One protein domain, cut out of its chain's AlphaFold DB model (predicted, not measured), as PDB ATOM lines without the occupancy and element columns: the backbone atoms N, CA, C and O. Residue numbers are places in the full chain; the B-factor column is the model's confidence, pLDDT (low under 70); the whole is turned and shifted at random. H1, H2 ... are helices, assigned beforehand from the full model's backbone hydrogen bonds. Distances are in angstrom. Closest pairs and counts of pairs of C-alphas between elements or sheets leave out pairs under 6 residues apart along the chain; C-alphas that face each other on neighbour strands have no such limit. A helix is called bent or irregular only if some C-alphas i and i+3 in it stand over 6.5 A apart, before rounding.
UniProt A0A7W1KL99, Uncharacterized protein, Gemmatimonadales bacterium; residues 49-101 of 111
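Overview. This is residues 49 to 101 of the 111 residues of an uncharacterized protein of Gemmatimonadales bacterium (UniProt A0A7W1KL99). Two long helices, H2 and H3, make the arms of a wide open U, with a long link of residues 71 to 82 as its base and an empty middle between the arms. The single-turn helix H1 sits near the far end of H2, where the printed part begins, and no helix packs on another. The printed part has 53 residues with three named helices in the order H1, H2, H3 and no named strand, and its class is all helix. It is only just extended, close to loose, with a radius of gyration of the C-alphas of 15.0 A, and it spans 39 by 30 by 18 A along its three main axes.

Along the chain. The printed part begins with H1, residues 49 to 52, four residues from Thr 49 to Ile 52. C-alpha 49 is at (38.159, 9.836, 40.117). Residues 53 and 54 then lead to H2, residues 55 to 70, which is 16 residues long and measures 22.8 A from first to last C-alpha. It begins at Pro 55, whose C-alpha is at (35.496, 16.285, 29.874), and ends at Trp 70, whose C-alpha is at (12.944, 17.713, 32.909). Along H2 the greatest change is in x, which falls from 35.496 to 12.944. Residues 71 to 82 follow with no named element. H3, residues 83 to 98, is also 16 residues long and measures 22.5 A from first to last C-alpha. It begins at Arg 83, with its C-alpha at (8.912, -0.747, 14.443), and ends at Leu 98, with its C-alpha at (25.765, -8.654, 27.002). Along H3 both x and z rise, while y falls. Residues 99 to 101 come after it.

Arrangement. H1 and H2 are close but not clearly touching, with 2 pairs of C-alphas within 8 A. Their closest C-alphas are those of Leu 51 and Thr 57, 6.1 A apart, and their centres are 14.9 A apart. The link of 2 residues from H1 to H2 is tight. H2 and H3 are apart, with no C-alpha of the one within 8 A of the other, though they follow each other in the chain. H1 and H3 are apart too, with no C-alpha of the one within 8 A of the other. Residues 62 to 78, of which 62 to 70 belong to H2, stand free, with no C-alpha 8 or more places away along the chain within 10 A. Residues 80 to 88, of which 83 to 88 belong to H3, stand free too. No helix is bent or irregular. In H3 each O i to N i+4 pair is within hydrogen-bond range, in H2 11 of 12 are, and H1 is too short for such a pair but has its one O i to N i+3 pair within range.

Size, cuts and confidence. The two C-alphas farthest apart are those of Thr 49 and Arg 81, 40.9 A apart. The first and last printed C-alphas, those of Thr 49 and Ala 101, are 23.4 A apart. The printed residues run from 49 to 101 with no cut. The link from H2 to H3, with 12 residues, is long, and its C-alphas lie 11 to 19 A from the mean of all C-alphas. The mean pLDDT of the printed part is 87.6, and it is under 70 at residues 50 to 51. By element the mean pLDDT is 68 for H1, 88 for H2 and 94 for H3.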
ATOM      1  N   THR A  49      37.544   8.514  40.362       70.00
ATOM      2  CA  THR A  49      38.159   9.836  40.117       70.00
ATOM      3  C   THR A  49      38.560  10.042  38.659       70.00
ATOM      4  O   THR A  49      38.361  11.125  38.124       70.00
ATOM      5  N   HIS A  50      38.989   8.971  37.985       67.50
ATOM      6  CA  HIS A  50      39.270   8.962  36.546       67.50
ATOM      7  C   HIS A  50      38.068   9.356  35.677       67.50
ATOM      8  O   HIS A  50      38.249   9.792  34.543       67.50
ATOM      9  N   LEU A  51      36.835   9.188  36.175       65.88
ATOM     10  CA  LEU A  51      35.664   9.694  35.475       65.88
ATOM     11  C   LEU A  51      35.662  11.220  35.556       65.88
ATOM     12  O   LEU A  51      35.507  11.868  34.534       65.88
ATOM     13  N   ILE A  52      35.915  11.808  36.724       70.56
ATOM     14  CA  ILE A  52      35.816  13.258  36.956       70.56
ATOM     15  C   ILE A  52      36.824  14.052  36.103       70.56
ATOM     16  O   ILE A  52      36.491  15.142  35.645       70.56
ATOM     17  N   ASP A  53      37.992  13.477  35.810       74.44
ATOM     18  CA  ASP A  53      39.018  14.109  34.962       74.44
ATOM     19  C   ASP A  53      38.646  14.137  33.467       74.44
ATOM     20  O   ASP A  53      39.233  14.882  32.678       74.44
ATOM     21  N   SER A  54      37.664  13.335  33.045       81.06
ATOM     22  CA  SER A  54      37.211  13.313  31.658       81.06
ATOM     23  C   SER A  54      36.264  14.485  31.376       81.06
ATOM     24  O   SER A  54      35.274  14.649  32.096       81.06
ATOM     25  N   PRO A  55      36.448  15.241  30.272       81.00
ATOM     26  CA  PRO A  55      35.496  16.285  29.874       81.00
ATOM     27  C   PRO A  55      34.079  15.727  29.669       81.00
ATOM     28  O   PRO A  55      33.089  16.442  29.833       81.00
ATOM     29  N   TRP A  56      33.965  14.427  29.379       84.06
ATOM     30  CA  TRP A  56      32.681  13.750  29.249       84.06
ATOM     31  C   TRP A  56      31.890  13.674  30.545       84.06
ATOM     32  O   TRP A  56      30.670  13.587  30.485       84.06
ATOM     33  N   THR A  57      32.522  13.767  31.708       83.12
ATOM     34  CA  THR A  57      31.802  13.666  32.982       83.12
ATOM     35  C   THR A  57      30.992  14.906  33.291       83.12
ATOM     36  O   THR A  57      29.889  14.787  33.819       83.12
ATOM     37  N   VAL A  58      31.455  16.084  32.875       82.56
ATOM     38  CA  VAL A  58      30.645  17.307  32.954       82.56
ATOM     39  C   VAL A  58      29.435  17.200  32.024       82.56
ATOM     40  O   VAL A  58      28.318  17.514  32.429       82.56
ATOM     41  N   VAL A  59      29.632  16.691  30.803       88.00
ATOM     42  CA  VAL A  59      28.548  16.506  29.823       88.00
ATOM     43  C   VAL A  59      27.531  15.476  30.316       88.00
ATOM     44  O   VAL A  59      26.333  15.753  30.345       88.00
ATOM     45  N   LEU A  60      27.994  14.303  30.747       88.44
ATOM     46  CA  LEU A  60      27.138  13.226  31.238       88.44
ATOM     47  C   LEU A  60      26.443  13.621  32.543       88.44
ATOM     48  O   LEU A  60      25.233  13.438  32.652       88.44
ATOM     49  N   GLY A  61      27.157  14.228  33.491       87.44
ATOM     50  CA  GLY A  61      26.581  14.737  34.736       87.44
ATOM     51  C   GLY A  61      25.530  15.821  34.491       87.44
ATOM     52  O   GLY A  61      24.428  15.746  35.033       87.44
ATOM     53  N   GLY A  62      25.822  16.774  33.602       89.38
ATOM     54  CA  GLY A  62      24.863  17.791  33.171       89.38
ATOM     55  C   GLY A  62      23.631  17.182  32.501       89.38
ATOM     56  O   GLY A  62      22.506  17.565  32.819       89.38
ATOM     57  N   SER A  63      23.818  16.179  31.636       90.69
ATOM     58  CA  SER A  63      22.706  15.465  30.999       90.69
ATOM     59  C   SER A  63      21.860  14.681  32.006       90.69
ATOM     60  O   SER A  63      20.637  14.698  31.914       90.69
ATOM     61  N   ALA A  64      22.477  14.058  33.012       89.69
ATOM     62  CA  ALA A  64      21.773  13.319  34.054       89.69
ATOM     63  C   ALA A  64      20.939  14.252  34.942       89.69
ATOM     64  O   ALA A  64      19.787  13.942  35.239       89.69
ATOM     65  N   LEU A  65      21.481  15.419  35.308       89.44
ATOM     66  CA  LEU A  65      20.725  16.467  35.997       89.44
ATOM     67  C   LEU A  65      19.557  16.952  35.136       89.44
ATOM     68  O   LEU A  65      18.433  17.040  35.626       89.44
ATOM     69  N   ALA A  66      19.798  17.201  33.848       91.69
ATOM     70  CA  ALA A  66      18.751  17.630  32.936       91.69
ATOM     71  C   ALA A  66      17.621  16.594  32.833       91.69
ATOM     72  O   ALA A  66      16.445  16.941  32.926       91.69
ATOM     73  N   LEU A  67      17.970  15.312  32.718       91.12
ATOM     74  CA  LEU A  67      16.999  14.224  32.738       91.12
ATOM     75  C   LEU A  67      16.251  14.163  34.075       91.12
ATOM     76  O   LEU A  67      15.036  14.033  34.075       91.12
ATOM     77  N   CYS A  68      16.934  14.319  35.207       89.00
ATOM     78  CA  CYS A  68      16.306  14.256  36.528       89.00
ATOM     79  C   CYS A  68      15.248  15.351  36.753       89.00
ATOM     80  O   CYS A  68      14.260  15.105  37.442       89.00
ATOM     81  N   PHE A  69      15.454  16.554  36.209       88.50
ATOM     82  CA  PHE A  69      14.542  17.685  36.419       88.50
ATOM     83  C   PHE A  69      13.513  17.882  35.302       88.50
ATOM     84  O   PHE A  69      12.451  18.445  35.568       88.50
ATOM     85  N   TRP A  70      13.807  17.452  34.070       92.44
ATOM     86  CA  TRP A  70      12.944  17.713  32.909       92.44
ATOM     87  C   TRP A  70      12.410  16.466  32.209       92.44
ATOM     88  O   TRP A  70      11.442  16.586  31.456       92.44
ATOM     89  N   ALA A  71      12.999  15.285  32.410       90.88
ATOM     90  CA  ALA A  71      12.424  14.076  31.835       90.88
ATOM     91  C   ALA A  71      11.177  13.653  32.631       90.88
ATOM     92  O   ALA A  71      11.143  13.803  33.854       90.88
ATOM     93  N   PRO A  72      10.151  13.097  31.961       87.12
ATOM     94  CA  PRO A  72       9.032  12.485  32.661       87.12
ATOM     95  C   PRO A  72       9.530  11.322  33.519       87.12
ATOM     96  O   PRO A  72      10.468  10.608  33.141       87.12
ATOM     97  N   ASN A  73       8.871  11.096  34.658       87.25
ATOM     98  CA  ASN A  73       9.145   9.922  35.474       87.25
ATOM     99  C   ASN A  73       9.034   8.656  34.623       87.25
ATOM    100  O   ASN A  73       8.143   8.530  33.783       87.25
ATOM    101  N   THR A  74       9.894   7.670  34.877       85.00
ATOM    102  CA  THR A  74       9.892   6.412  34.116       85.00
ATOM    103  C   THR A  74       8.539   5.693  34.182       85.00
ATOM    104  O   THR A  74       8.153   5.022  33.232       85.00
ATOM    105  N   TRP A  75       7.780   5.892  35.263       85.06
ATOM    106  CA  TRP A  75       6.416   5.375  35.430       85.06
ATOM    107  C   TRP A  75       5.376   6.020  34.504       85.06
ATOM    108  O   TRP A  75       4.335   5.426  34.240       85.06
ATOM    109  N   GLU A  76       5.653   7.214  33.989       89.88
ATOM    110  CA  GLU A  76       4.797   7.936  33.043       89.88
ATOM    111  C   GLU A  76       5.219   7.691  31.585       89.88
ATOM    112  O   GLU A  76       4.535   8.119  30.651       89.88
ATOM    113  N   ALA A  77       6.337   6.988  31.371       84.50
ATOM    114  CA  ALA A  77       6.891   6.754  30.049       84.50
ATOM    115  C   ALA A  77       5.941   5.903  29.193       84.50
ATOM    116  O   ALA A  77       5.657   4.739  29.481       84.50
ATOM    117  N   ARG A  78       5.471   6.483  28.084       85.94
ATOM    118  CA  ARG A  78       4.684   5.782  27.066       85.94
ATOM    119  C   ARG A  78       5.565   5.498  25.862       85.94
ATOM    120  O   ARG A  78       5.953   6.412  25.139       85.94
ATOM    121  N   PHE A  79       5.856   4.225  25.628       83.94
ATOM    122  CA  PHE A  79       6.646   3.822  24.470       83.94
ATOM    123  C   PHE A  79       5.783   3.823  23.201       83.94
ATOM    124  O   PHE A  79       4.705   3.216  23.188       83.94
ATOM    125  N   PRO A  80       6.222   4.486  22.117       87.62
ATOM    126  CA  PRO A  80       5.485   4.478  20.863       87.62
ATOM    127  C   PRO A  80       5.492   3.072  20.249       87.62
ATOM    128  O   PRO A  80       6.511   2.385  20.232       87.62
ATOM    129  N   ARG A  81       4.353   2.642  19.692       88.69
ATOM    130  CA  ARG A  81       4.190   1.321  19.053       88.69
ATOM    131  C   ARG A  81       4.709   1.310  17.608       88.69
ATOM    132  O   ARG A  81       4.005   0.894  16.691       88.69
ATOM    133  N   THR A  82       5.923   1.811  17.387       96.06
ATOM    134  CA  THR A  82       6.569   1.844  16.064       96.06
ATOM    135  C   THR A  82       7.618   0.741  15.937       96.06
ATOM    136  O   THR A  82       8.218   0.313  16.923       96.06
ATOM    137  N   ARG A  83       7.882   0.280  14.705       94.31
ATOM    138  CA  ARG A  83       8.912  -0.747  14.443       94.31
ATOM    139  C   ARG A  83      10.309  -0.285  14.855       94.31
ATOM    140  O   ARG A  83      11.085  -1.085  15.359       94.31
ATOM    141  N   LEU A  84      10.603   1.005  14.685       95.19
ATOM    142  CA  LEU A  84      11.867   1.592  15.122       95.19
ATOM    143  C   LEU A  84      12.012   1.528  16.646       95.19
ATOM    144  O   LEU A  84      13.044   1.084  17.131       95.19
ATOM    145  N   ALA A  85      10.977   1.912  17.400       92.62
ATOM    146  CA  ALA A  85      11.012   1.827  18.857       92.62
ATOM    147  C   ALA A  85      11.188   0.380  19.337       92.62
ATOM    148  O   ALA A  85      11.982   0.130  20.238       92.62
ATOM    149  N   ALA A  86      10.520  -0.579  18.687       93.56
ATOM    150  CA  ALA A  86      10.716  -1.999  18.962       93.56
ATOM    151  C   ALA A  86      12.158  -2.455  18.671       93.56
ATOM    152  O   ALA A  86      12.756  -3.134  19.501       93.56
ATOM    153  N   ALA A  87      12.738  -2.048  17.537       95.94
ATOM    154  CA  ALA A  87      14.119  -2.373  17.182       95.94
ATOM    155  C   ALA A  87      15.132  -1.760  18.165       95.94
ATOM    156  O   ALA A  87      16.061  -2.442  18.589       95.94
ATOM    157  N   LEU A  88      14.930  -0.505  18.577       95.38
ATOM    158  CA  LEU A  88      15.780   0.170  19.560       95.38
ATOM    159  C   LEU A  88      15.679  -0.476  20.946       95.38
ATOM    160  O   LEU A  88      16.703  -0.704  21.584       95.38
ATOM    161  N   LEU A  89      14.470  -0.819  21.399       92.62
ATOM    162  CA  LEU A  89      14.269  -1.531  22.665       92.62
ATOM    163  C   LEU A  89      14.877  -2.939  22.628       92.62
ATOM    164  O   LEU A  89      15.477  -3.362  23.612       92.62
ATOM    165  N   ALA A  90      14.782  -3.643  21.497       95.19
ATOM    166  CA  ALA A  90      15.425  -4.941  21.315       95.19
ATOM    167  C   ALA A  90      16.958  -4.823  21.346       95.19
ATOM    168  O   ALA A  90      17.617  -5.594  22.039       95.19
ATOM    169  N   ALA A  91      17.528  -3.832  20.658       96.38
ATOM    170  CA  ALA A  91      18.962  -3.565  20.697       96.38
ATOM    171  C   ALA A  91      19.435  -3.206  22.117       96.38
ATOM    172  O   ALA A  91      20.454  -3.724  22.575       96.38
ATOM    173  N   LEU A  92      18.670  -2.375  22.835       93.38
ATOM    174  CA  LEU A  92      18.940  -2.035  24.232       93.38
ATOM    175  C   LEU A  92      18.909  -3.280  25.128       93.38
ATOM    176  O   LEU A  92      19.814  -3.466  25.935       93.38
ATOM    177  N   LEU A  93      17.916  -4.156  24.957       94.00
ATOM    178  CA  LEU A  93      17.826  -5.419  25.691       94.00
ATOM    179  C   LEU A  93      19.056  -6.300  25.442       94.00
ATOM    180  O   LEU A  93      19.653  -6.789  26.399       94.00
ATOM    181  N   VAL A  94      19.463  -6.470  24.181       96.00
ATOM    182  CA  VAL A  94      20.670  -7.238  23.832       96.00
ATOM    183  C   VAL A  94      21.904  -6.622  24.492       96.00
ATOM    184  O   VAL A  94      22.681  -7.342  25.114       96.00
ATOM    185  N   ALA A  95      22.062  -5.298  24.439       93.56
ATOM    186  CA  ALA A  95      23.168  -4.613  25.103       93.56
ATOM    187  C   ALA A  95      23.172  -4.842  26.626       93.56
ATOM    188  O   ALA A  95      24.232  -5.084  27.207       93.56
ATOM    189  N   CYS A  96      22.003  -4.821  27.274       90.75
ATOM    190  CA  CYS A  96      21.866  -5.132  28.698       90.75
ATOM    191  C   CYS A  96      22.258  -6.580  29.012       90.75
ATOM    192  O   CYS A  96      22.995  -6.806  29.969       90.75
ATOM    193  N   ILE A  97      21.827  -7.550  28.195       92.06
ATOM    194  CA  ILE A  97      22.182  -8.971  28.360       92.06
ATOM    195  C   ILE A  97      23.694  -9.166  28.230       92.06
ATOM    196  O   ILE A  97      24.310  -9.803  29.082       92.06
ATOM    197  N   LEU A  98      24.316  -8.563  27.214       92.81
ATOM    198  CA  LEU A  98      25.765  -8.654  27.002       92.81
ATOM    199  C   LEU A  98      26.579  -8.053  28.160       92.81
ATOM    200  O   LEU A  98      27.730  -8.429  28.366       92.81
ATOM    201  N   ARG A  99      25.991  -7.133  28.933       88.00
ATOM    202  CA  ARG A  99      26.619  -6.504  30.106       88.00
ATOM    203  C   ARG A  99      26.118  -7.050  31.446       88.00
ATOM    204  O   ARG A  99      26.541  -6.543  32.482       88.00
ATOM    205  N   PHE A 100      25.264  -8.072  31.448       82.38
ATOM    206  CA  PHE A 100      24.584  -8.562  32.653       82.38
ATOM    207  C   PHE A 100      25.548  -9.100  33.720       82.38
ATOM    208  O   PHE A 100      25.292  -8.963  34.908       82.38
ATOM    209  N   ALA A 101      26.691  -9.653  33.307       78.25
ATOM    210  CA  ALA A 101      27.682 -10.244  34.209       78.25
ATOM    211  C   ALA A 101      28.529  -9.220  34.999       78.25
ATOM    212  O   ALA A 101      29.488  -9.602  35.666       78.25
TER     213      ALA A 101